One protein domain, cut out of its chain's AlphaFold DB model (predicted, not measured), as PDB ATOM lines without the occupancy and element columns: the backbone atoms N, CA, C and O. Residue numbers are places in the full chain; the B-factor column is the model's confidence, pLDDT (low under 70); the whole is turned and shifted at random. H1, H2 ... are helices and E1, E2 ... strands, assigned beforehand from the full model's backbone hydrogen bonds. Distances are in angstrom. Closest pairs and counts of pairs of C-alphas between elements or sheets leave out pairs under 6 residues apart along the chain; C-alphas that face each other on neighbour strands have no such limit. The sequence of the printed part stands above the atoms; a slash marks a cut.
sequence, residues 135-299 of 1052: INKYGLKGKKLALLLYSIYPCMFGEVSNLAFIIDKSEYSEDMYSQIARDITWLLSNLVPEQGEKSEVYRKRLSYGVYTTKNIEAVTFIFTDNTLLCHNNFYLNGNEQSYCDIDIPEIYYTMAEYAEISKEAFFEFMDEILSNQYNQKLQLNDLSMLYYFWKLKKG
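AT A GLANCE: This is residues 135 to 299 of the 1052 residues of an uncharacterized protein of Tyzzerella sp. An114 (UniProt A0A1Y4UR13). A small twisted sheet of four strands, with H1 and H2 over one face, makes one end of the body, and a cluster of H5, H6 and H7 makes the other. H1 stands in the middle between them, H3 meets one end of H1, and the short H4 follows the edge strand E4. The printed part has 165 residues, with seven named helices and four named strands in the order H1 E1 H2 H3 E2 E3 E4 H4 H5 H6 H7; the class is mixed, helices and strands. The sheet runs E2 E3 E1 E4, all parallel. The whole is compact, with a radius of gyration of the C-alphas of 15.9 A, yet elongated, spanning 48 by 31 by 27 A.

IN THESE COORDINATES: The strands are E2, residues 208 to 210, E3, 221 to 224, 9.7 A long, E1, 163 to 166, 9.4 A, and E4, 233 to 235. H1, residues 143 to 157, is 21.5 A long and begins at C-alpha 143 (92.115, -14.169, 219.581). H2, 174 to 190, measures 25.5 A. H3 is 196 to 203, H4 240 to 243, H5 250 to 261, 17.5 A, and H6 263 to 274, 16.4 A. H7, 284 to 297, measures 20.8 A and ends at C-alpha 297 (71.567, -4.417, 208.936).

HOW THE PARTS SIT: In the sheet, N 209 and O 221 of E2 and E3 are 2.9 A apart, N 165 and O 222 of E1 and E3 2.7 A, and N 166 and O 234 of E1 and E4 2.8 A, each within hydrogen-bond range. H1 and H2 lie on the same face, two layers, at heights over the sheet of 9.8 A and 8.7 A. E1, H2 H3, E2 form a split strand-helix-strand unit, two parallel strands joined through helices with E3 between them, its crossover right-handed. H1 touches H5, about perpendicular at 73 degrees, the C-alphas of Ala 146 and Tyr 252 closest at 4.8 A. H5 and H6 are a helical hairpin, at a shallow tilt of 32 degrees, only just short of steep, with the C-alphas of Tyr 258 and Phe 266 closest at 4.7 A. H6 touches H7, about perpendicular at 86 degrees, with the C-alphas of Ile 273 and Leu 290 closest at 5.8 A. H1 and H3 only just touch, with 3 pairs of C-alphas within 8 A, closest Met 156 and Tyr 202 at 4.9 A. H4 is close to H1 but not clearly touching, the C-alphas of Lys 144 and Glu 240 closest at 6.9 A. Every O i to N i+4 pair is within hydrogen-bond range in H6; the counts are 9 of 11 in H1, 11 of 13 in H2, 7 of 8 in H5, 8 of 10 in H7 and 1 of 4 in H3, where 4 of 5 O i to N i+3 pairs are, while H4 is too short for such a pair.

THE WHOLE: The C-alphas of Lys 214 and Gly 299 are the two farthest apart, at 51.5 A. The printed part has no cut, and no link is long. Mean pLDDT of the printed part is 88.7; residues 239 to 244 and 278 to 280 are under 70.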
ATOM      1  N   ILE A 135      88.900 -28.237 219.464       92.62
ATOM      2  CA  ILE A 135      89.023 -26.818 219.841       92.62
ATOM      3  C   ILE A 135      89.617 -26.675 221.249       92.62
ATOM      4  O   ILE A 135      90.540 -25.882 221.467       92.62
ATOM      5  N   ASN A 136      89.125 -27.466 222.208       92.12
ATOM      6  CA  ASN A 136      89.607 -27.431 223.586       92.12
ATOM      7  C   ASN A 136      91.025 -28.009 223.729       92.12
ATOM      8  O   ASN A 136      91.842 -27.420 224.436       92.12
ATOM      9  N   LYS A 137      91.333 -29.111 223.036       91.75
ATOM     10  CA  LYS A 137      92.626 -29.812 223.070       91.75
ATOM     11  C   LYS A 137      93.789 -28.907 222.669       91.75
ATOM     12  O   LYS A 137      94.824 -28.935 223.325       91.75
ATOM     13  N   TYR A 138      93.610 -28.080 221.639       91.00
ATOM     14  CA  TYR A 138      94.646 -27.161 221.142       91.00
ATOM     15  C   TYR A 138      94.502 -25.720 221.667       91.00
ATOM     16  O   TYR A 138      95.239 -24.812 221.252       91.00
ATOM     17  N   GLY A 139      93.555 -25.485 222.584       89.12
ATOM     18  CA  GLY A 139      93.304 -24.176 223.187       89.12
ATOM     19  C   GLY A 139      92.950 -23.094 222.163       89.12
ATOM     20  O   GLY A 139      93.398 -21.956 222.300       89.12
ATOM     21  N   LEU A 140      92.211 -23.444 221.108       91.19
ATOM     22  CA  LEU A 140      91.836 -22.532 220.025       91.19
ATOM     23  C   LEU A 140      90.642 -21.670 220.450       91.19
ATOM     24  O   LEU A 140      89.508 -21.966 220.094       91.19
ATOM     25  N   LYS A 141      90.896 -20.623 221.241       89.56
ATOM     26  CA  LYS A 141      89.861 -19.706 221.745       89.56
ATOM     27  C   LYS A 141      90.229 -18.237 221.547       89.56
ATOM     28  O   LYS A 141      91.405 -17.893 221.399       89.56
ATOM     29  N   GLY A 142      89.215 -17.382 221.555       89.81
ATOM     30  CA  GLY A 142      89.239 -15.946 221.344       89.81
ATOM     31  C   GLY A 142      90.150 -15.537 220.195       89.81
ATOM     32  O   GLY A 142      90.010 -15.963 219.044       89.81
ATOM     33  N   LYS A 143      91.153 -14.723 220.536       89.81
ATOM     34  CA  LYS A 143      92.115 -14.169 219.581       89.81
ATOM     35  C   LYS A 143      92.883 -15.242 218.806       89.81
ATOM     36  O   LYS A 143      93.189 -15.033 217.636       89.81
ATOM     37  N   LYS A 144      93.192 -16.390 219.419       90.56
ATOM     38  CA  LYS A 144      93.969 -17.453 218.762       90.56
ATOM     39  C   LYS A 144      93.176 -18.123 217.640       90.56
ATOM     40  O   LYS A 144      93.736 -18.378 216.576       90.56
ATOM     41  N   LEU A 145      91.882 -18.367 217.853       92.94
ATOM     42  CA  LEU A 145      91.003 -18.907 216.815       92.94
ATOM     43  C   LEU A 145      90.742 -17.872 215.711       92.94
ATOM     44  O   LEU A 145      90.803 -18.213 214.534       92.94
ATOM     45  N   ALA A 146      90.562 -16.598 216.070       94.19
ATOM     46  CA  ALA A 146      90.449 -15.515 215.090       94.19
ATOM     47  C   ALA A 146      91.702 -15.416 214.201       94.19
ATOM     48  O   ALA A 146      91.604 -15.307 212.980       94.19
ATOM     49  N   LEU A 147      92.890 -15.527 214.803       92.50
ATOM     50  CA  LEU A 147      94.159 -15.547 214.078       92.50
ATOM     51  C   LEU A 147      94.291 -16.775 213.172       92.50
ATOM     52  O   LEU A 147      94.799 -16.655 212.056       92.50
ATOM     53  N   LEU A 148      93.847 -17.946 213.639       93.56
ATOM     54  CA  LEU A 148      93.826 -19.161 212.829       93.56
ATOM     55  C   LEU A 148      92.968 -18.944 211.578       93.56
ATOM     56  O   LEU A 148      93.461 -19.127 210.469       93.56
ATOM     57  N   LEU A 149      91.729 -18.478 211.745       95.12
ATOM     58  CA  LEU A 149      90.821 -18.183 210.634       95.12
ATOM     59  C   LEU A 149      91.419 -17.141 209.672       95.12
ATOM     60  O   LEU A 149      91.423 -17.344 208.457       95.12
ATOM     61  N   TYR A 150      92.010 -16.072 210.208       93.75
ATOM     62  CA  TYR A 150      92.687 -15.048 209.410       93.75
ATOM     63  C   TYR A 150      93.868 -15.608 208.599       93.75
ATOM     64  O   TYR A 150      94.084 -15.199 207.460       93.75
ATOM     65  N   SER A 151      94.597 -16.583 209.149       92.38
ATOM     66  CA  SER A 151      95.759 -17.196 208.493       92.38
ATOM     67  C   SER A 151      95.370 -18.230 207.433       92.38
ATOM     68  O   SER A 151      96.039 -18.335 206.407       92.38
ATOM     69  N   ILE A 152      94.297 -19.001 207.654       94.62
ATOM     70  CA  ILE A 152      93.895 -20.092 206.747       94.62
ATOM     71  C   ILE A 152      93.039 -19.610 205.573       94.62
ATOM     72  O   ILE A 152      93.080 -20.224 204.508       94.62
ATOM     73  N   TYR A 153      92.252 -18.541 205.734       94.69
ATOM     74  CA  TYR A 153      91.338 -18.084 204.682       94.69
ATOM     75  C   TYR A 153      92.094 -17.721 203.387       94.69
ATOM     76  O   TYR A 153      91.714 -18.236 202.336       94.69
ATOM     77  N   PRO A 154      93.212 -16.968 203.406       93.69
ATOM     78  CA  PRO A 154      94.030 -16.750 202.208       93.69
ATOM     79  C   PRO A 154      94.453 -18.042 201.494       93.69
ATOM     80  O   PRO A 154      94.485 -18.088 200.263       93.69
ATOM     81  N   CYS A 155      94.717 -19.116 202.242       93.38
ATOM     82  CA  CYS A 155      95.016 -20.433 201.684       93.38
ATOM     83  C   CYS A 155      93.779 -21.086 201.041       93.38
ATOM     84  O   CYS A 155      93.850 -21.562 199.907       93.38
ATOM     85  N   MET A 156      92.625 -21.045 201.715       93.38
ATOM     86  CA  MET A 156      91.347 -21.560 201.196       93.38
ATOM     87  C   MET A 156      90.859 -20.811 199.947       93.38
ATOM     88  O   MET A 156      90.257 -21.415 199.063       93.38
ATOM     89  N   PHE A 157      91.132 -19.510 199.830       92.44
ATOM     90  CA  PHE A 157      90.820 -18.727 198.626       92.44
ATOM     91  C   PHE A 157      91.890 -18.864 197.531       92.44
ATOM     92  O   PHE A 157      91.627 -18.561 196.364       92.44
ATOM     93  N   GLY A 158      93.071 -19.393 197.866       89.94
ATOM     94  CA  GLY A 158      94.167 -19.602 196.925       89.94
ATOM     95  C   GLY A 158      95.065 -18.403 196.678       89.94
ATOM     96  O   GLY A 158      95.773 -18.396 195.675       89.94
ATOM     97  N   GLU A 159      95.014 -17.400 197.547       90.25
ATOM     98  CA  GLU A 159      95.895 -16.231 197.499       90.25
ATOM     99  C   GLU A 159      97.278 -16.548 198.079       90.25
ATOM    100  O   GLU A 159      98.283 -15.988 197.645       90.25
ATOM    101  N   VAL A 160      97.335 -17.495 199.021       89.62
ATOM    102  CA  VAL A 160      98.566 -18.004 199.633       89.62
ATOM    103  C   VAL A 160      98.710 -19.496 199.339       89.62
ATOM    104  O   VAL A 160      97.778 -20.266 199.557       89.62
ATOM    105  N   SER A 161      99.885 -19.915 198.865       85.06
ATOM    106  CA  SER A 161     100.134 -21.305 198.463       85.06
ATOM    107  C   SER A 161     100.337 -22.260 199.642       85.06
ATOM    108  O   SER A 161      99.828 -23.377 199.600       85.06
ATOM    109  N   ASN A 162     101.065 -21.835 200.684       91.19
ATOM    110  CA  ASN A 162     101.443 -22.689 201.814       91.19
ATOM    111  C   ASN A 162     101.401 -21.926 203.149       91.19
ATOM    112  O   ASN A 162     101.805 -20.759 203.222       91.19
ATOM    113  N   LEU A 163     100.978 -22.618 204.207       94.56
ATOM    114  CA  LEU A 163     101.025 -22.182 205.602       94.56
ATOM    115  C   LEU A 163     101.621 -23.305 206.462       94.56
ATOM    116  O   LEU A 163     101.129 -24.436 206.445       94.56
ATOM    117  N   ALA A 164     102.667 -22.997 207.229       94.38
ATOM    118  CA  ALA A 164     103.255 -23.948 208.164       94.38
ATOM    119  C   ALA A 164     102.654 -23.797 209.565       94.38
ATOM    120  O   ALA A 164     102.717 -22.731 210.176       94.38
ATOM    121  N   PHE A 165     102.114 -24.887 210.092       95.00
ATOM    122  CA  PHE A 165     101.746 -25.041 211.488       95.00
ATOM    123  C   PHE A 165     102.988 -25.435 212.286       95.00
ATOM    124  O   PHE A 165     103.472 -26.562 212.168       95.00
ATOM    125  N   ILE A 166     103.497 -24.494 213.080       93.06
ATOM    126  CA  ILE A 166     104.675 -24.678 213.923       93.06
ATOM    127  C   ILE A 166     104.259 -25.326 215.242       93.06
ATOM    128  O   ILE A 166     103.530 -24.728 216.040       93.06
ATOM    129  N   ILE A 167     104.731 -26.549 215.459       92.69
ATOM    130  CA  ILE A 167     104.483 -27.364 216.645       92.69
ATOM    131  C   ILE A 167     105.684 -27.239 217.585       92.69
ATOM    132  O   ILE A 167     106.832 -27.369 217.161       92.69
ATOM    133  N   ASP A 168     105.430 -26.978 218.866       88.38
ATOM    134  CA  ASP A 168     106.496 -26.888 219.862       88.38
ATOM    135  C   ASP A 168     106.937 -28.290 220.307       88.38
ATOM    136  O   ASP A 168     106.155 -29.042 220.901       88.38
ATOM    137  N   LYS A 169     108.215 -28.619 220.066       86.44
ATOM    138  CA  LYS A 169     108.830 -29.889 220.489       86.44
ATOM    139  C   LYS A 169     108.818 -30.084 222.011       86.44
ATOM    140  O   LYS A 169     109.010 -31.206 222.473       86.44
ATOM    141  N   SER A 170     108.671 -29.013 222.796       85.44
ATOM    142  CA  SER A 170     108.595 -29.091 224.259       85.44
ATOM    143  C   SER A 170     107.233 -29.573 224.768       85.44
ATOM    144  O   SER A 170     107.171 -30.149 225.853       85.44
ATOM    145  N   GLU A 171     106.166 -29.399 223.981       84.94
ATOM    146  CA  GLU A 171     104.804 -29.802 224.352       84.94
ATOM    147  C   GLU A 171     104.360 -31.099 223.668       84.94
ATOM    148  O   GLU A 171     103.691 -31.922 224.296       84.94
ATOM    149  N   TYR A 172     104.747 -31.313 222.406       88.94
ATOM    150  CA  TYR A 172     104.349 -32.491 221.636       88.94
ATOM    151  C   TYR A 172     105.557 -33.270 221.127       88.94
ATOM    152  O   TYR A 172     106.480 -32.717 220.531       88.94
ATOM    153  N   SER A 173     105.521 -34.592 221.305       88.31
ATOM    154  CA  SER A 173     106.480 -35.488 220.660       88.31
ATOM    155  C   SER A 173     106.248 -35.526 219.151       88.31
ATOM    156  O   SER A 173     105.096 -35.520 218.717       88.31
ATOM    157  N   GLU A 174     107.314 -35.689 218.364       85.31
ATOM    158  CA  GLU A 174     107.233 -35.754 216.896       85.31
ATOM    159  C   GLU A 174     106.232 -36.806 216.389       85.31
ATOM    160  O   GLU A 174     105.568 -36.565 215.392       85.31
ATOM    161  N   ASP A 175     106.031 -37.924 217.099       86.56
ATOM    162  CA  ASP A 175     105.054 -38.969 216.732       86.56
ATOM    163  C   ASP A 175     103.592 -38.486 216.721       86.56
ATOM    164  O   ASP A 175     102.727 -39.120 216.117       86.56
ATOM    165  N   MET A 176     103.298 -37.360 217.377       90.50
ATOM    166  CA  MET A 176     101.957 -36.784 217.413       90.50
ATOM    167  C   MET A 176     101.653 -35.907 216.199       90.50
ATOM    168  O   MET A 176     100.484 -35.590 215.986       90.50
ATOM    169  N   TYR A 177     102.646 -35.522 215.389       93.00
ATOM    170  CA  TYR A 177     102.447 -34.528 214.327       93.00
ATOM    171  C   TYR A 177     101.411 -34.986 213.299       93.00
ATOM    172  O   TYR A 177     100.572 -34.187 212.894       93.00
ATOM    173  N   SER A 178     101.393 -36.275 212.948       92.94
ATOM    174  CA  SER A 178     100.372 -36.843 212.059       92.94
ATOM    175  C   SER A 178      98.958 -36.730 212.639       92.94
ATOM    176  O   SER A 178      98.015 -36.428 211.912       92.94
ATOM    177  N   GLN A 179      98.791 -36.958 213.948       94.06
ATOM    178  CA  GLN A 179      97.484 -36.821 214.598       94.06
ATOM    179  C   GLN A 179      97.062 -35.356 214.696       94.06
ATOM    180  O   GLN A 179      95.909 -35.040 214.431       94.06
ATOM    181  N   ILE A 180      97.996 -34.465 215.034       95.38
ATOM    182  CA  ILE A 180      97.755 -33.022 215.092       95.38
ATOM    183  C   ILE A 180      97.327 -32.503 213.720       95.38
ATOM    184  O   ILE A 180      96.342 -31.777 213.622       95.38
ATOM    185  N   ALA A 181      98.027 -32.911 212.660       96.19
ATOM    186  CA  ALA A 181      97.695 -32.526 211.298       96.19
ATOM    187  C   ALA A 181      96.273 -32.948 210.916       96.19
ATOM    188  O   ALA A 181      95.498 -32.129 210.433       96.19
ATOM    189  N   ARG A 182      95.902 -34.196 211.223       95.69
ATOM    190  CA  ARG A 182      94.541 -34.701 211.016       95.69
ATOM    191  C   ARG A 182      93.492 -33.921 211.801       95.69
ATOM    192  O   ARG A 182      92.547 -33.429 211.193       95.69
ATOM    193  N   ASP A 183      93.672 -33.766 213.113       95.94
ATOM    194  CA  ASP A 183      92.717 -33.058 213.974       95.94
ATOM    195  C   ASP A 183      92.487 -31.622 213.479       95.94
ATOM    196  O   ASP A 183      91.351 -31.180 213.310       95.94
ATOM    197  N   ILE A 184      93.577 -30.891 213.217       96.38
ATOM    198  CA  ILE A 184      93.507 -29.495 212.793       96.38
ATOM    199  C   ILE A 184      92.916 -29.396 211.394       96.38
ATOM    200  O   ILE A 184      91.974 -28.636 211.209       96.38
ATOM    201  N   THR A 185      93.399 -30.158 210.408       96.00
ATOM    202  CA  THR A 185      92.852 -30.073 209.046       96.00
ATOM    203  C   THR A 185      91.380 -30.489 208.991       96.00
ATOM    204  O   THR A 185      90.606 -29.862 208.264       96.00
ATOM    205  N   TRP A 186      90.957 -31.461 209.805       95.50
ATOM    206  CA  TRP A 186      89.542 -31.797 209.943       95.50
ATOM    207  C   TRP A 186      88.739 -30.640 210.540       95.50
ATOM    208  O   TRP A 186      87.696 -30.276 209.990       95.50
ATOM    209  N   LEU A 187      89.244 -29.972 211.580       95.94
ATOM    210  CA  LEU A 187      88.613 -28.758 212.102       95.94
ATOM    211  C   LEU A 187      88.492 -27.677 211.011       95.94
ATOM    212  O   LEU A 187      87.412 -27.118 210.827       95.94
ATOM    213  N   LEU A 188      89.552 -27.427 210.232       95.50
ATOM    214  CA  LEU A 188      89.532 -26.422 209.159       95.50
ATOM    215  C   LEU A 188      88.494 -26.749 208.074       95.50
ATOM    216  O   LEU A 188      87.863 -25.844 207.535       95.50
ATOM    217  N   SER A 189      88.279 -28.032 207.772       93.06
ATOM    218  CA  SER A 189      87.256 -28.466 206.807       93.06
ATOM    219  C   SER A 189      85.819 -28.176 207.260       93.06
ATOM    220  O   SER A 189      84.918 -28.028 206.428       93.06
ATOM    221  N   ASN A 190      85.621 -28.029 208.574       92.88
ATOM    222  CA  ASN A 190      84.366 -27.625 209.198       92.88
ATOM    223  C   ASN A 190      84.252 -26.103 209.400       92.88
ATOM    224  O   ASN A 190      83.178 -25.636 209.754       92.88
ATOM    225  N   LEU A 191      85.318 -25.342 209.135       94.75
ATOM    226  CA  LEU A 191      85.390 -23.878 209.251       94.75
ATOM    227  C   LEU A 191      85.603 -23.206 207.885       94.75
ATOM    228  O   LEU A 191      86.284 -22.188 207.761       94.75
ATOM    229  N   VAL A 192      85.060 -23.818 206.837       93.50
ATOM    230  CA  VAL A 192      85.104 -23.287 205.471       93.50
ATOM    231  C   VAL A 192      84.073 -22.169 205.276       93.50
ATOM    232  O   VAL A 192      83.053 -22.162 205.961       93.50
ATOM    233  N   PRO A 193      84.278 -21.243 204.321       89.88
ATOM    234  CA  PRO A 193      83.392 -20.089 204.168       89.88
ATOM    235  C   PRO A 193      81.953 -20.416 203.736       89.88
ATOM    236  O   PRO A 193      81.064 -19.619 204.001       89.88
ATOM    237  N   GLU A 194      81.722 -21.543 203.054       89.06
ATOM    238  CA  GLU A 194      80.413 -21.947 202.511       89.06
ATOM    239  C   GLU A 194      80.108 -23.420 202.834       89.06
ATOM    240  O   GLU A 194      81.032 -24.224 202.971       89.06
ATOM    241  N   GLN A 195      78.820 -23.784 202.906       85.06
ATOM    242  CA  GLN A 195      78.340 -25.157 203.135       85.06
ATOM    243  C   GLN A 195      77.983 -25.922 201.845       85.06
ATOM    244  O   GLN A 195      77.875 -25.346 200.758       85.06
ATOM    245  N   GLY A 196      77.770 -27.238 201.988       83.06
ATOM    246  CA  GLY A 196      77.296 -28.136 200.927       83.06
ATOM    247  C   GLY A 196      78.227 -28.171 199.719       83.06
ATOM    248  O   GLY A 196      79.443 -28.019 199.863       83.06
ATOM    249  N   GLU A 197      77.661 -28.278 198.518       81.00
ATOM    250  CA  GLU A 197      78.430 -28.387 197.270       81.00
ATOM    251  C   GLU A 197      79.375 -27.194 197.042       81.00
ATOM    252  O   GLU A 197      80.461 -27.338 196.482       81.00
ATOM    253  N   LYS A 198      79.013 -25.998 197.529       85.00
ATOM    254  CA  LYS A 198      79.853 -24.796 197.394       85.00
ATOM    255  C   LYS A 198      81.126 -24.862 198.240       85.00
ATOM    256  O   LYS A 198      82.125 -24.231 197.897       85.00
ATOM    257  N   SER A 199      81.121 -25.665 199.307       87.31
ATOM    258  CA  SER A 199      82.287 -25.881 200.170       87.31
ATOM    259  C   SER A 199      83.452 -26.559 199.439       87.31
ATOM    260  O   SER A 199      84.617 -26.386 199.813       87.31
ATOM    261  N   GLU A 200      83.157 -27.304 198.370       88.31
ATOM    262  CA  GLU A 200      84.099 -28.173 197.668       88.31
ATOM    263  C   GLU A 200      85.321 -27.400 197.141       88.31
ATOM    264  O   GLU A 200      86.456 -27.867 197.243       88.31
ATOM    265  N   VAL A 201      85.115 -26.177 196.636       88.94
ATOM    266  CA  VAL A 201      86.183 -25.324 196.079       88.94
ATOM    267  C   VAL A 201      87.232 -24.957 197.133       88.94
ATOM    268  O   VAL A 201      88.424 -24.894 196.816       88.94
ATOM    269  N   TYR A 202      86.802 -24.738 198.375       91.44
ATOM    270  CA  TYR A 202      87.684 -24.412 199.496       91.44
ATOM    271  C   TYR A 202      88.312 -25.676 200.073       91.44
ATOM    272  O   TYR A 202      89.515 -25.715 200.326       91.44
ATOM    273  N   ARG A 203      87.516 -26.745 200.215       91.00
ATOM    274  CA  ARG A 203      87.978 -28.018 200.774       91.00
ATOM    275  C   ARG A 203      89.062 -28.664 199.941       91.00
ATOM    276  O   ARG A 203      90.032 -29.116 200.526       91.00
ATOM    277  N   LYS A 204      88.983 -28.601 198.606       91.56
ATOM    278  CA  LYS A 204      90.036 -29.061 197.672       91.56
ATOM    279  C   LYS A 204      91.429 -28.482 197.959       91.56
ATOM    280  O   LYS A 204      92.423 -29.039 197.506       91.56
ATOM    281  N   ARG A 205      91.516 -27.372 198.700       91.94
ATOM    282  CA  ARG A 205      92.771 -26.709 199.089       91.94
ATOM    283  C   ARG A 205      93.218 -27.053 200.512       91.94
ATOM    284  O   ARG A 205      94.189 -26.489 200.989       91.94
ATOM    285  N   LEU A 206      92.550 -27.979 201.197       92.94
ATOM    286  CA  LEU A 206      92.922 -28.437 202.541       92.94
ATOM    287  C   LEU A 206      93.874 -29.643 202.490       92.94
ATOM    288  O   LEU A 206      93.746 -30.591 203.259       92.94
ATOM    289  N   SER A 207      94.827 -29.613 201.561       94.62
ATOM    290  CA  SER A 207      95.884 -30.623 201.466       94.62
ATOM    291  C   SER A 207      96.918 -30.385 202.564       94.62
ATOM    292  O   SER A 207      97.370 -29.249 202.725       94.62
ATOM    293  N   TYR A 208      97.338 -31.431 203.277       96.88
ATOM    294  CA  TYR A 208      98.331 -31.322 204.345       96.88
ATOM    295  C   TYR A 208      99.455 -32.355 204.245       96.88
ATOM    296  O   TYR A 208      99.275 -33.433 203.673       96.88
ATOM    297  N   GLY A 209     100.613 -32.025 204.824       95.25
ATOM    298  CA  GLY A 209     101.766 -32.916 204.916       95.25
ATOM    299  C   GLY A 209     102.524 -32.794 206.238       95.25
ATOM    300  O   GLY A 209     102.588 -31.719 206.841       95.25
ATOM    301  N   VAL A 210     103.117 -33.905 206.676       94.38
ATOM    302  CA  VAL A 210     103.947 -34.016 207.890       94.38
ATOM    303  C   VAL A 210     105.278 -34.705 207.576       94.38
ATOM    304  O   VAL A 210     105.386 -35.498 206.640       94.38
ATOM    305  N   TYR A 211     106.311 -34.384 208.359       91.00
ATOM    306  CA  TYR A 211     107.688 -34.902 208.229       91.00
ATOM    307  C   TYR A 211     108.380 -34.654 206.877       91.00
ATOM    308  O   TYR A 211     109.463 -35.186 206.632       91.00
ATOM    309  N   THR A 212     107.789 -33.841 206.000       89.81
ATOM    310  CA  THR A 212     108.386 -33.479 204.715       89.81
ATOM    311  C   THR A 212     109.389 -32.342 204.862       89.81
ATOM    312  O   THR A 212     109.170 -31.384 205.603       89.81
ATOM    313  N   THR A 213     110.488 -32.431 204.114       86.62
ATOM    314  CA  THR A 213     111.444 -31.317 203.964       86.62
ATOM    315  C   THR A 213     111.636 -30.887 202.515       86.62
ATOM    316  O   THR A 213     112.142 -29.793 202.274       86.62
ATOM    317  N   LYS A 214     111.229 -31.718 201.544       87.81
ATOM    318  CA  LYS A 214     111.418 -31.438 200.110       87.81
ATOM    319  C   LYS A 214     110.139 -31.273 199.305       87.81
ATOM    320  O   LYS A 214     110.195 -30.707 198.221       87.81
ATOM    321  N   ASN A 215     109.008 -31.763 199.805       89.62
ATOM    322  CA  ASN A 215     107.745 -31.819 199.063       89.62
ATOM    323  C   ASN A 215     106.684 -30.870 199.642       89.62
ATOM    324  O   ASN A 215     105.488 -31.098 199.510       89.62
ATOM    325  N   ILE A 216     107.142 -29.794 200.277       89.38
ATOM    326  CA  ILE A 216     106.342 -28.726 200.892       89.38
ATOM    327  C   ILE A 216     105.335 -28.138 199.898       89.38
ATOM    328  O   ILE A 216     104.167 -27.967 200.226       89.38
ATOM    329  N   GLU A 217     105.761 -27.902 198.657       88.25
ATOM    330  CA  GLU A 217     104.926 -27.305 197.605       88.25
ATOM    331  C   GLU A 217     103.740 -28.187 197.179       88.25
ATOM    332  O   GLU A 217     102.807 -27.690 196.553       88.25
ATOM    333  N   ALA A 218     103.741 -29.481 197.526       89.06
ATOM    334  CA  ALA A 218     102.665 -30.403 197.169       89.06
ATOM    335  C   ALA A 218     101.386 -30.202 198.002       89.06
ATOM    336  O   ALA A 218     100.340 -30.754 197.658       89.06
ATOM    337  N   VAL A 219     101.459 -29.456 199.109       93.06
ATOM    338  CA  VAL A 219     100.373 -29.328 200.087       93.06
ATOM    339  C   VAL A 219     100.207 -27.903 200.577       93.06
ATOM    340  O   VAL A 219     101.160 -27.140 200.644       93.06
ATOM    341  N   THR A 220      98.996 -27.541 200.974       94.62
ATOM    342  CA  THR A 220      98.691 -26.192 201.455       94.62
ATOM    343  C   THR A 220      99.087 -26.003 202.917       94.62
ATOM    344  O   THR A 220      99.552 -24.928 203.288       94.62
ATOM    345  N   PHE A 221      98.970 -27.047 203.740       96.50
ATOM    346  CA  PHE A 221      99.334 -27.000 205.154       96.50
ATOM    347  C   PHE A 221     100.483 -27.941 205.480       96.50
ATOM    348  O   PHE A 221     100.478 -29.113 205.108       96.50
ATOM    349  N   ILE A 222     101.469 -27.439 206.216       95.69
ATOM    350  CA  ILE A 222     102.632 -28.230 206.622       95.69
ATOM    351  C   ILE A 222     102.726 -28.214 208.127       95.69
ATOM    352  O   ILE A 222     102.799 -27.147 208.724       95.69
ATOM    353  N   PHE A 223     102.764 -29.386 208.741       95.50
ATOM    354  CA  PHE A 223     102.912 -29.506 210.184       95.50
ATOM    355  C   PHE A 223     104.358 -29.872 210.498       95.50
ATOM    356  O   PHE A 223     104.870 -30.911 210.071       95.50
ATOM    357  N   THR A 224     105.044 -28.967 211.188       92.62
ATOM    358  CA  THR A 224     106.488 -29.039 211.414       92.62
ATOM    359  C   THR A 224     106.870 -28.278 212.674       92.62
ATOM    360  O   THR A 224     106.105 -27.473 213.180       92.62
ATOM    361  N   ASP A 225     108.075 -28.490 213.172       89.75
ATOM    362  CA  ASP A 225     108.704 -27.663 214.209       89.75
ATOM    363  C   ASP A 225     109.751 -26.697 213.632       89.75
ATOM    364  O   ASP A 225     110.339 -25.892 214.356       89.75
ATOM    365  N   ASN A 226     109.998 -26.756 212.321       88.00
ATOM    366  CA  ASN A 226     110.996 -25.941 211.649       88.00
ATOM    367  C   ASN A 226     110.369 -24.682 211.037       88.00
ATOM    368  O   ASN A 226     109.758 -24.715 209.969       88.00
ATOM    369  N   THR A 227     110.610 -23.541 211.682       84.56
ATOM    370  CA  THR A 227     110.094 -22.223 211.280       84.56
ATOM    371  C   THR A 227     110.647 -21.695 209.955       84.56
ATOM    372  O   THR A 227     110.143 -20.695 209.453       84.56
ATOM    373  N   LEU A 228     111.698 -22.310 209.399       85.56
ATOM    374  CA  LEU A 228     112.359 -21.859 208.168       85.56
ATOM    375  C   LEU A 228     111.809 -22.526 206.899       85.56
ATOM    376  O   LEU A 228     112.223 -22.163 205.800       85.56
ATOM    377  N   LEU A 229     110.912 -23.510 207.027       80.25
ATOM    378  CA  LEU A 229     110.387 -24.258 205.877       80.25
ATOM    379  C   LEU A 229     109.381 -23.459 205.037       80.25
ATOM    380  O   LEU A 229     109.236 -23.727 203.847       80.25
ATOM    381  N   CYS A 230     108.682 -22.495 205.636       80.06
ATOM    382  CA  CYS A 230     107.698 -21.645 204.969       80.06
ATOM    383  C   CYS A 230     107.836 -20.193 205.431       80.06
ATOM    384  O   CYS A 230     108.303 -19.915 206.532       80.06
ATOM    385  N   HIS A 231     107.403 -19.263 204.578       81.00
ATOM    386  CA  HIS A 231     107.375 -17.838 204.915       81.00
ATOM    387  C   HIS A 231     106.196 -17.491 205.837       81.00
ATOM    388  O   HIS A 231     106.318 -16.606 206.680       81.00
ATOM    389  N   ASN A 232     105.067 -18.196 205.691       87.50
ATOM    390  CA  ASN A 232     103.869 -18.006 206.504       87.50
ATOM    391  C   ASN A 232     103.800 -19.087 207.579       87.50
ATOM    392  O   ASN A 232     103.735 -20.274 207.251       87.50
ATOM    393  N   ASN A 233     103.772 -18.665 208.842       90.12
ATOM    394  CA  ASN A 233     103.824 -19.555 209.996       90.12
ATOM    395  C   ASN A 233     102.662 -19.280 210.960       90.12
ATOM    396  O   ASN A 233     102.400 -18.132 211.324       90.12
ATOM    397  N   PHE A 234     102.029 -20.348 211.438       91.88
ATOM    398  CA  PHE A 234     101.083 -20.345 212.546       91.88
ATOM    399  C   PHE A 234     101.602 -21.260 213.665       91.88
ATOM    400  O   PHE A 234     101.650 -22.475 213.524       91.88
ATOM    401  N   TYR A 235     102.013 -20.686 214.788       90.44
ATOM    402  CA  TYR A 235     102.431 -21.361 216.006       90.44
ATOM    403  C   TYR A 235     101.221 -21.953 216.726       90.44
ATOM    404  O   TYR A 235     100.449 -21.242 217.372       90.44
ATOM    405  N   LEU A 236     101.092 -23.279 216.665       88.38
ATOM    406  CA  LEU A 236      99.995 -24.007 217.297       88.38
ATOM    407  C   LEU A 236      99.979 -23.804 218.816       88.38
ATOM    408  O   LEU A 236      98.907 -23.718 219.402       88.38
ATOM    409  N   ASN A 237     101.154 -23.652 219.429       83.88
ATOM    410  CA  ASN A 237     101.323 -23.465 220.877       83.88
ATOM    411  C   ASN A 237     101.747 -22.036 221.236       83.88
ATOM    412  O   ASN A 237     102.130 -21.753 222.368       83.88
ATOM    413  N   GLY A 238     101.683 -21.116 220.270       70.81
ATOM    414  CA  GLY A 238     101.987 -19.713 220.512       70.81
ATOM    415  C   GLY A 238     101.036 -19.123 221.553       70.81
ATOM    416  O   GLY A 238      99.814 -19.263 221.457       70.81
ATOM    417  N   ASN A 239     101.601 -18.442 222.545       65.50
ATOM    418  CA  ASN A 239     100.849 -17.560 223.431       65.50
ATOM    419  C   ASN A 239     100.412 -16.296 222.669       65.50
ATOM    420  O   ASN A 239     101.021 -15.919 221.669       65.50
ATOM    421  N   GLU A 240      99.376 -15.600 223.147       60.22
ATOM    422  CA  GLU A 240      98.852 -14.384 222.490       60.22
ATOM    423  C   GLU A 240      99.926 -13.300 222.272       60.22
ATOM    424  O   GLU A 240      99.826 -12.503 221.338       60.22
ATOM    425  N   GLN A 241     100.983 -13.317 223.095       59.81
ATOM    426  CA  GLN A 241     102.162 -12.456 222.977       59.81
ATOM    427  C   GLN A 241     102.981 -12.686 221.706       59.81
ATOM    428  O   GLN A 241     103.551 -11.736 221.176       59.81
ATOM    429  N   SER A 242     102.986 -13.911 221.173       63.66
ATOM    430  CA  SER A 242     103.655 -14.246 219.906       63.66
ATOM    431  C   SER A 242     103.045 -13.515 218.699       63.66
ATOM    432  O   SER A 242     103.630 -13.510 217.620       63.66
ATOM    433  N   TYR A 243     101.882 -12.880 218.888       67.94
ATOM    434  CA  TYR A 243     101.071 -12.251 217.846       67.94
ATOM    435  C   TYR A 243     100.516 -10.884 218.257       67.94
ATOM    436  O   TYR A 243      99.466 -10.449 217.772       67.94
ATOM    437  N   CYS A 244     101.182 -10.203 219.192       61.47
ATOM    438  CA  CYS A 244     100.746  -8.894 219.679       61.47
ATOM    439  C   CYS A 244     100.664  -7.828 218.576       61.47
ATOM    440  O   CYS A 244      99.793  -6.970 218.663       61.47
ATOM    441  N   ASP A 245     101.491  -7.929 217.535       71.19
ATOM    442  CA  ASP A 245     101.618  -6.895 216.498       71.19
ATOM    443  C   ASP A 245     100.713  -7.118 215.270       71.19
ATOM    444  O   ASP A 245     100.713  -6.302 214.349       71.19
ATOM    445  N   ILE A 246      99.943  -8.214 215.223       81.06
ATOM    446  CA  ILE A 246      99.055  -8.512 214.089       81.06
ATOM    447  C   ILE A 246      97.680  -7.878 214.326       81.06
ATOM    448  O   ILE A 246      96.951  -8.276 215.239       81.06
ATOM    449  N   ASP A 247      97.316  -6.922 213.469       83.00
ATOM    450  CA  ASP A 247      95.985  -6.309 213.430       83.00
ATOM    451  C   ASP A 247      94.988  -7.223 212.696       83.00
ATOM    452  O   ASP A 247      94.913  -7.237 211.464       83.00
ATOM    453  N   ILE A 248      94.249  -8.030 213.463       87.56
ATOM    454  CA  ILE A 248      93.257  -8.983 212.944       87.56
ATOM    455  C   ILE A 248      91.928  -8.247 212.698       87.56
ATOM    456  O   ILE A 248      91.396  -7.653 213.638       87.56
ATOM    457  N   PRO A 249      91.346  -8.308 211.484       88.50
ATOM    458  CA  PRO A 249      90.044  -7.700 211.214       88.50
ATOM    459  C   PRO A 249      88.922  -8.251 212.109       88.50
ATOM    460  O   PRO A 249      88.866  -9.451 212.382       88.50
ATOM    461  N   GLU A 250      87.987  -7.382 212.506       89.75
ATOM    462  CA  GLU A 250      86.896  -7.690 213.451       89.75
ATOM    463  C   GLU A 250      86.064  -8.920 213.048       89.75
ATOM    464  O   GLU A 250      85.707  -9.730 213.904       89.75
ATOM    465  N   ILE A 251      85.819  -9.112 211.746       91.88
ATOM    466  CA  ILE A 251      85.071 -10.262 211.215       91.88
ATOM    467  C   ILE A 251      85.606 -11.599 211.739       91.88
ATOM    468  O   ILE A 251      84.814 -12.471 212.080       91.88
ATOM    469  N   TYR A 252      86.926 -11.759 211.859       94.25
ATOM    470  CA  TYR A 252      87.528 -13.017 212.297       94.25
ATOM    471  C   TYR A 252      87.350 -13.261 213.793       94.25
ATOM    472  O   TYR A 252      87.250 -14.413 214.205       94.25
ATOM    473  N   TYR A 253      87.261 -12.201 214.602       94.44
ATOM    474  CA  TYR A 253      86.870 -12.333 216.005       94.44
ATOM    475  C   TYR A 253      85.427 -12.803 216.118       94.44
ATOM    476  O   TYR A 253      85.160 -13.750 216.845       94.44
ATOM    477  N   THR A 254      84.512 -12.216 215.342       94.75
ATOM    478  CA  THR A 254      83.121 -12.679 215.334       94.75
ATOM    479  C   THR A 254      83.016 -14.113 214.811       94.75
ATOM    480  O   THR A 254      82.379 -14.941 215.447       94.75
ATOM    481  N   MET A 255      83.701 -14.469 213.719       95.75
ATOM    482  CA  MET A 255      83.751 -15.856 213.242       95.75
ATOM    483  C   MET A 255      84.253 -16.816 214.330       95.75
ATOM    484  O   MET A 255      83.674 -17.883 214.503       95.75
ATOM    485  N   ALA A 256      85.296 -16.436 215.074       96.00
ATOM    486  CA  ALA A 256      85.826 -17.233 216.177       96.00
ATOM    487  C   ALA A 256      84.815 -17.397 217.322       96.00
ATOM    488  O   ALA A 256      84.631 -18.512 217.800       96.00
ATOM    489  N   GLU A 257      84.117 -16.328 217.713       96.38
ATOM    490  CA  GLU A 257      83.064 -16.380 218.737       96.38
ATOM    491  C   GLU A 257      81.967 -17.388 218.371       96.38
ATOM    492  O   GLU A 257      81.584 -18.208 219.203       96.38
ATOM    493  N   TYR A 258      81.488 -17.370 217.123       96.12
ATOM    494  CA  TYR A 258      80.476 -18.327 216.663       96.12
ATOM    495  C   TYR A 258      81.045 -19.746 216.504       96.12
ATOM    496  O   TYR A 258      80.385 -20.712 216.884       96.12
ATOM    497  N   ALA A 259      82.280 -19.881 216.015       95.69
ATOM    498  CA  ALA A 259      82.971 -21.164 215.899       95.69
ATOM    499  C   ALA A 259      83.232 -21.833 217.254       95.69
ATOM    500  O   ALA A 259      83.187 -23.057 217.337       95.69
ATOM    501  N   GLU A 260      83.467 -21.074 218.321       94.31
ATOM    502  CA  GLU A 260      83.616 -21.620 219.675       94.31
ATOM    503  C   GLU A 260      82.323 -22.189 220.254       94.31
ATOM    504  O   GLU A 260      82.382 -23.065 221.116       94.31
ATOM    505  N   ILE A 261      81.168 -21.687 219.809       94.12
ATOM    506  CA  ILE A 261      79.862 -22.177 220.254       94.12
ATOM    507  C   ILE A 261      79.599 -23.551 219.638       94.12
ATOM    508  O   ILE A 261      79.380 -24.520 220.365       94.12
ATOM    509  N   SER A 262      79.596 -23.625 218.305       93.50
ATOM    510  CA  SER A 262      79.497 -24.877 217.555       93.50
ATOM    511  C   SER A 262      79.776 -24.661 216.064       93.50
ATOM    512  O   SER A 262      79.789 -23.534 215.562       93.50
ATOM    513  N   LYS A 263      79.937 -25.769 215.332       92.38
ATOM    514  CA  LYS A 263      79.997 -25.783 213.865       92.38
ATOM    515  C   LYS A 263      78.745 -25.151 213.242       92.38
ATOM    516  O   LYS A 263      78.849 -24.374 212.300       92.38
ATOM    517  N   GLU A 264      77.564 -25.481 213.756       94.31
ATOM    518  CA  GLU A 264      76.280 -24.992 213.243       94.31
ATOM    519  C   GLU A 264      76.155 -23.478 213.429       94.31
ATOM    520  O   GLU A 264      75.829 -22.779 212.475       94.31
ATOM    521  N   ALA A 265      76.506 -22.962 214.611       95.19
ATOM    522  CA  ALA A 265      76.466 -21.529 214.902       95.19
ATOM    523  C   ALA A 265      77.400 -20.724 213.981       95.19
ATOM    524  O   ALA A 265      77.033 -19.652 213.498       95.19
ATOM    525  N   PHE A 266      78.599 -21.248 213.705       95.31
ATOM    526  CA  PHE A 266      79.517 -20.655 212.732       95.31
ATOM    527  C   PHE A 266      78.894 -20.553 211.340       95.31
ATOM    528  O   PHE A 266      78.974 -19.503 210.702       95.31
ATOM    529  N   PHE A 267      78.251 -21.617 210.871       93.50
ATOM    530  CA  PHE A 267      77.660 -21.607 209.543       93.50
ATOM    531  C   PHE A 267      76.393 -20.768 209.438       93.50
ATOM    532  O   PHE A 267      76.239 -20.079 208.437       93.50
ATOM    533  N   GLU A 268      75.541 -20.739 210.465       94.00
ATOM    534  CA  GLU A 268      74.411 -19.803 210.517       94.00
ATOM    535  C   GLU A 268      74.898 -18.356 210.360       94.00
ATOM    536  O   GLU A 268      74.345 -17.579 209.582       94.00
ATOM    537  N   PHE A 269      75.989 -18.002 211.044       94.75
ATOM    538  CA  PHE A 269      76.613 -16.691 210.906       94.75
ATOM    539  C   PHE A 269      77.182 -16.449 209.500       94.75
ATOM    540  O   PHE A 269      76.965 -15.377 208.925       94.75
ATOM    541  N   MET A 270      77.882 -17.430 208.921       93.69
ATOM    542  CA  MET A 270      78.396 -17.321 207.553       93.69
ATOM    543  C   MET A 270      77.264 -17.148 206.536       93.69
ATOM    544  O   MET A 270      77.342 -16.251 205.699       93.69
ATOM    545  N   ASP A 271      76.184 -17.918 206.646       91.25
ATOM    546  CA  ASP A 271      75.010 -17.809 205.778       91.25
ATOM    547  C   ASP A 271      74.318 -16.447 205.929       91.25
ATOM    548  O   ASP A 271      73.939 -15.829 204.928       91.25
ATOM    549  N   GLU A 272      74.214 -15.910 207.152       91.88
ATOM    550  CA  GLU A 272      73.695 -14.556 207.375       91.88
ATOM    551  C   GLU A 272      74.535 -13.494 206.649       91.88
ATOM    552  O   GLU A 272      73.973 -12.585 206.028       91.88
ATOM    553  N   ILE A 273      75.867 -13.590 206.691       91.31
ATOM    554  CA  ILE A 273      76.753 -12.655 205.985       91.31
ATOM    555  C   ILE A 273      76.616 -12.822 204.474       91.31
ATOM    556  O   ILE A 273      76.419 -11.832 203.761       91.31
ATOM    557  N   LEU A 274      76.682 -14.059 203.986       88.62
ATOM    558  CA  LEU A 274      76.660 -14.390 202.564       88.62
ATOM    559  C   LEU A 274      75.301 -14.140 201.908       88.62
ATOM    560  O   LEU A 274      75.253 -13.853 200.714       88.62
ATOM    561  N   SER A 275      74.204 -14.118 202.673       84.88
ATOM    562  CA  SER A 275      72.884 -13.684 202.186       84.88
ATOM    563  C   SER A 275      72.896 -12.267 201.596       84.88
ATOM    564  O   SER A 275      72.021 -11.890 200.814       84.88
ATOM    565  N   ASN A 276      73.909 -11.471 201.946       78.31
ATOM    566  CA  ASN A 276      74.101 -10.122 201.437       78.31
ATOM    567  C   ASN A 276      74.938 -10.059 200.158       78.31
ATOM    568  O   ASN A 276      75.160  -8.966 199.643       78.31
ATOM    569  N   GLN A 277      75.443 -11.180 199.656       78.12
ATOM    570  CA  GLN A 277      76.337 -11.203 198.511       78.12
ATOM    571  C   GLN A 277      75.594 -10.885 197.205       78.12
ATOM    572  O   GLN A 277      74.526 -11.417 196.918       78.12
ATOM    573  N   TYR A 278      76.189 -10.017 196.382       67.38
ATOM    574  CA  TYR A 278      75.667  -9.678 195.052       67.38
ATOM    575  C   TYR A 278      76.327 -10.487 193.919       67.38
ATOM    576  O   TYR A 278      75.712 -10.742 192.885       67.38
ATOM    577  N   ASN A 279      77.587 -10.894 194.105       64.31
ATOM    578  CA  ASN A 279      78.356 -11.659 193.120       64.31
ATOM    579  C   ASN A 279      78.114 -13.167 193.277       64.31
ATOM    580  O   ASN A 279      77.987 -13.657 194.389       64.31
ATOM    581  N   GLN A 280      78.144 -13.929 192.179       66.12
ATOM    582  CA  GLN A 280      78.013 -15.396 192.238       66.12
ATOM    583  C   GLN A 280      79.246 -16.108 192.822       66.12
ATOM    584  O   GLN A 280      79.151 -17.275 193.188       66.12
ATOM    585  N   LYS A 281      80.403 -15.434 192.888       78.12
ATOM    586  CA  LYS A 281      81.653 -15.993 193.415       78.12
ATOM    587  C   LYS A 281      82.160 -15.141 194.573       78.12
ATOM    588  O   LYS A 281      82.309 -13.931 194.408       78.12
ATOM    589  N   LEU A 282      82.417 -15.778 195.711       83.38
ATOM    590  CA  LEU A 282      82.986 -15.143 196.896       83.38
ATOM    591  C   LEU A 282      84.489 -14.906 196.699       83.38
ATOM    592  O   LEU A 282      85.207 -15.780 196.207       83.38
ATOM    593  N   GLN A 283      84.961 -13.716 197.066       84.31
ATOM    594  CA  GLN A 283      86.383 -13.377 197.142       84.31
ATOM    595  C   GLN A 283      86.744 -13.022 198.585       84.31
ATOM    596  O   GLN A 283      85.900 -12.521 199.326       84.31
ATOM    597  N   LEU A 284      88.004 -13.235 198.973       85.00
ATOM    598  CA  LEU A 284      88.471 -12.949 200.332       85.00
ATOM    599  C   LEU A 284      88.249 -11.477 200.711       85.00
ATOM    600  O   LEU A 284      87.722 -11.185 201.781       85.00
ATOM    601  N   ASN A 285      88.582 -10.560 199.799       80.19
ATOM    602  CA  ASN A 285      88.438  -9.116 200.014       80.19
ATOM    603  C   ASN A 285      86.978  -8.660 200.190       80.19
ATOM    604  O   ASN A 285      86.742  -7.597 200.761       80.19
ATOM    605  N   ASP A 286      85.999  -9.451 199.741       80.88
ATOM    606  CA  ASP A 286      84.580  -9.107 199.875       80.88
ATOM    607  C   ASP A 286      84.047  -9.404 201.289       80.88
ATOM    608  O   ASP A 286      83.083  -8.769 201.722       80.88
ATOM    609  N   LEU A 287      84.672 -10.325 202.036       85.62
ATOM    610  CA  LEU A 287      84.169 -10.790 203.335       85.62
ATOM    611  C   LEU A 287      84.016  -9.655 204.353       85.62
ATOM    612  O   LEU A 287      82.966  -9.539 204.983       85.62
ATOM    613  N   SER A 288      85.016  -8.777 204.471       86.50
ATOM    614  CA  SER A 288      84.960  -7.632 205.391       86.50
ATOM    615  C   SER A 288      83.798  -6.692 205.061       86.50
ATOM    616  O   SER A 288      83.071  -6.262 205.954       86.50
ATOM    617  N   MET A 289      83.564  -6.413 203.775       84.25
ATOM    618  CA  MET A 289      82.464  -5.545 203.347       84.25
ATOM    619  C   MET A 289      81.094  -6.186 203.583       84.25
ATOM    620  O   MET A 289      80.169  -5.500 204.023       84.25
ATOM    621  N   LEU A 290      80.958  -7.494 203.342       88.31
ATOM    622  CA  LEU A 290      79.731  -8.234 203.654       88.31
ATOM    623  C   LEU A 290      79.447  -8.230 205.161       88.31
ATOM    624  O   LEU A 290      78.304  -8.024 205.569       88.31
ATOM    625  N   TYR A 291      80.483  -8.380 205.988       90.88
ATOM    626  CA  TYR A 291      80.372  -8.296 207.442       90.88
ATOM    627  C   TYR A 291      79.933  -6.909 207.920       90.88
ATOM    628  O   TYR A 291      79.014  -6.800 208.731       90.88
ATOM    629  N   TYR A 292      80.516  -5.833 207.387       89.19
ATOM    630  CA  TYR A 292      80.085  -4.478 207.739       89.19
ATOM    631  C   TYR A 292      78.650  -4.194 207.298       89.19
ATOM    632  O   TYR A 292      77.891  -3.569 208.037       89.19
ATOM    633  N   PHE A 293      78.233  -4.705 206.140       88.00
ATOM    634  CA  PHE A 293      76.844  -4.587 205.707       88.00
ATOM    635  C   PHE A 293      75.889  -5.357 206.628       88.00
ATOM    636  O   PHE A 293      74.830  -4.842 206.992       88.00
ATOM    637  N   TRP A 294      76.283  -6.553 207.071       90.62
ATOM    638  CA  TRP A 294      75.559  -7.311 208.089       90.62
ATOM    639  C   TRP A 294      75.462  -6.543 209.420       90.62
ATOM    640  O   TRP A 294      74.366  -6.441 209.977       90.62
ATOM    641  N   LYS A 295      76.553  -5.915 209.895       90.75
ATOM    642  CA  LYS A 295      76.539  -5.059 211.101       90.75
ATOM    643  C   LYS A 295      75.522  -3.927 210.963       90.75
ATOM    644  O   LYS A 295      74.656  -3.789 211.829       90.75
ATOM    645  N   LEU A 296      75.562  -3.197 209.850       89.19
ATOM    646  CA  LEU A 296      74.619  -2.112 209.571       89.19
ATOM    647  C   LEU A 296      73.169  -2.619 209.526       89.19
ATOM    648  O   LEU A 296      72.273  -1.973 210.068       89.19
ATOM    649  N   LYS A 297      72.909  -3.799 208.945       87.62
ATOM    650  CA  LYS A 297      71.567  -4.417 208.936       87.62
ATOM    651  C   LYS A 297      71.060  -4.783 210.325       87.62
ATOM    652  O   LYS A 297      69.863  -4.678 210.575       87.62
ATOM    653  N   LYS A 298      71.951  -5.166 211.239       87.94
ATOM    654  CA  LYS A 298      71.617  -5.411 212.650       87.94
ATOM    655  C   LYS A 298      71.559  -4.114 213.480       87.94
ATOM    656  O   LYS A 298      71.415  -4.194 214.697       87.94
ATOM    657  N   GLY A 299      71.670  -2.936 212.853       84.94
ATOM    658  CA  GLY A 299      71.642  -1.634 213.529       84.94
ATOM    659  C   GLY A 299      72.904  -1.324 214.337       84.94
ATOM    660  O   GLY A 299      72.846  -0.527 215.272       84.94
TER     661      GLY A 299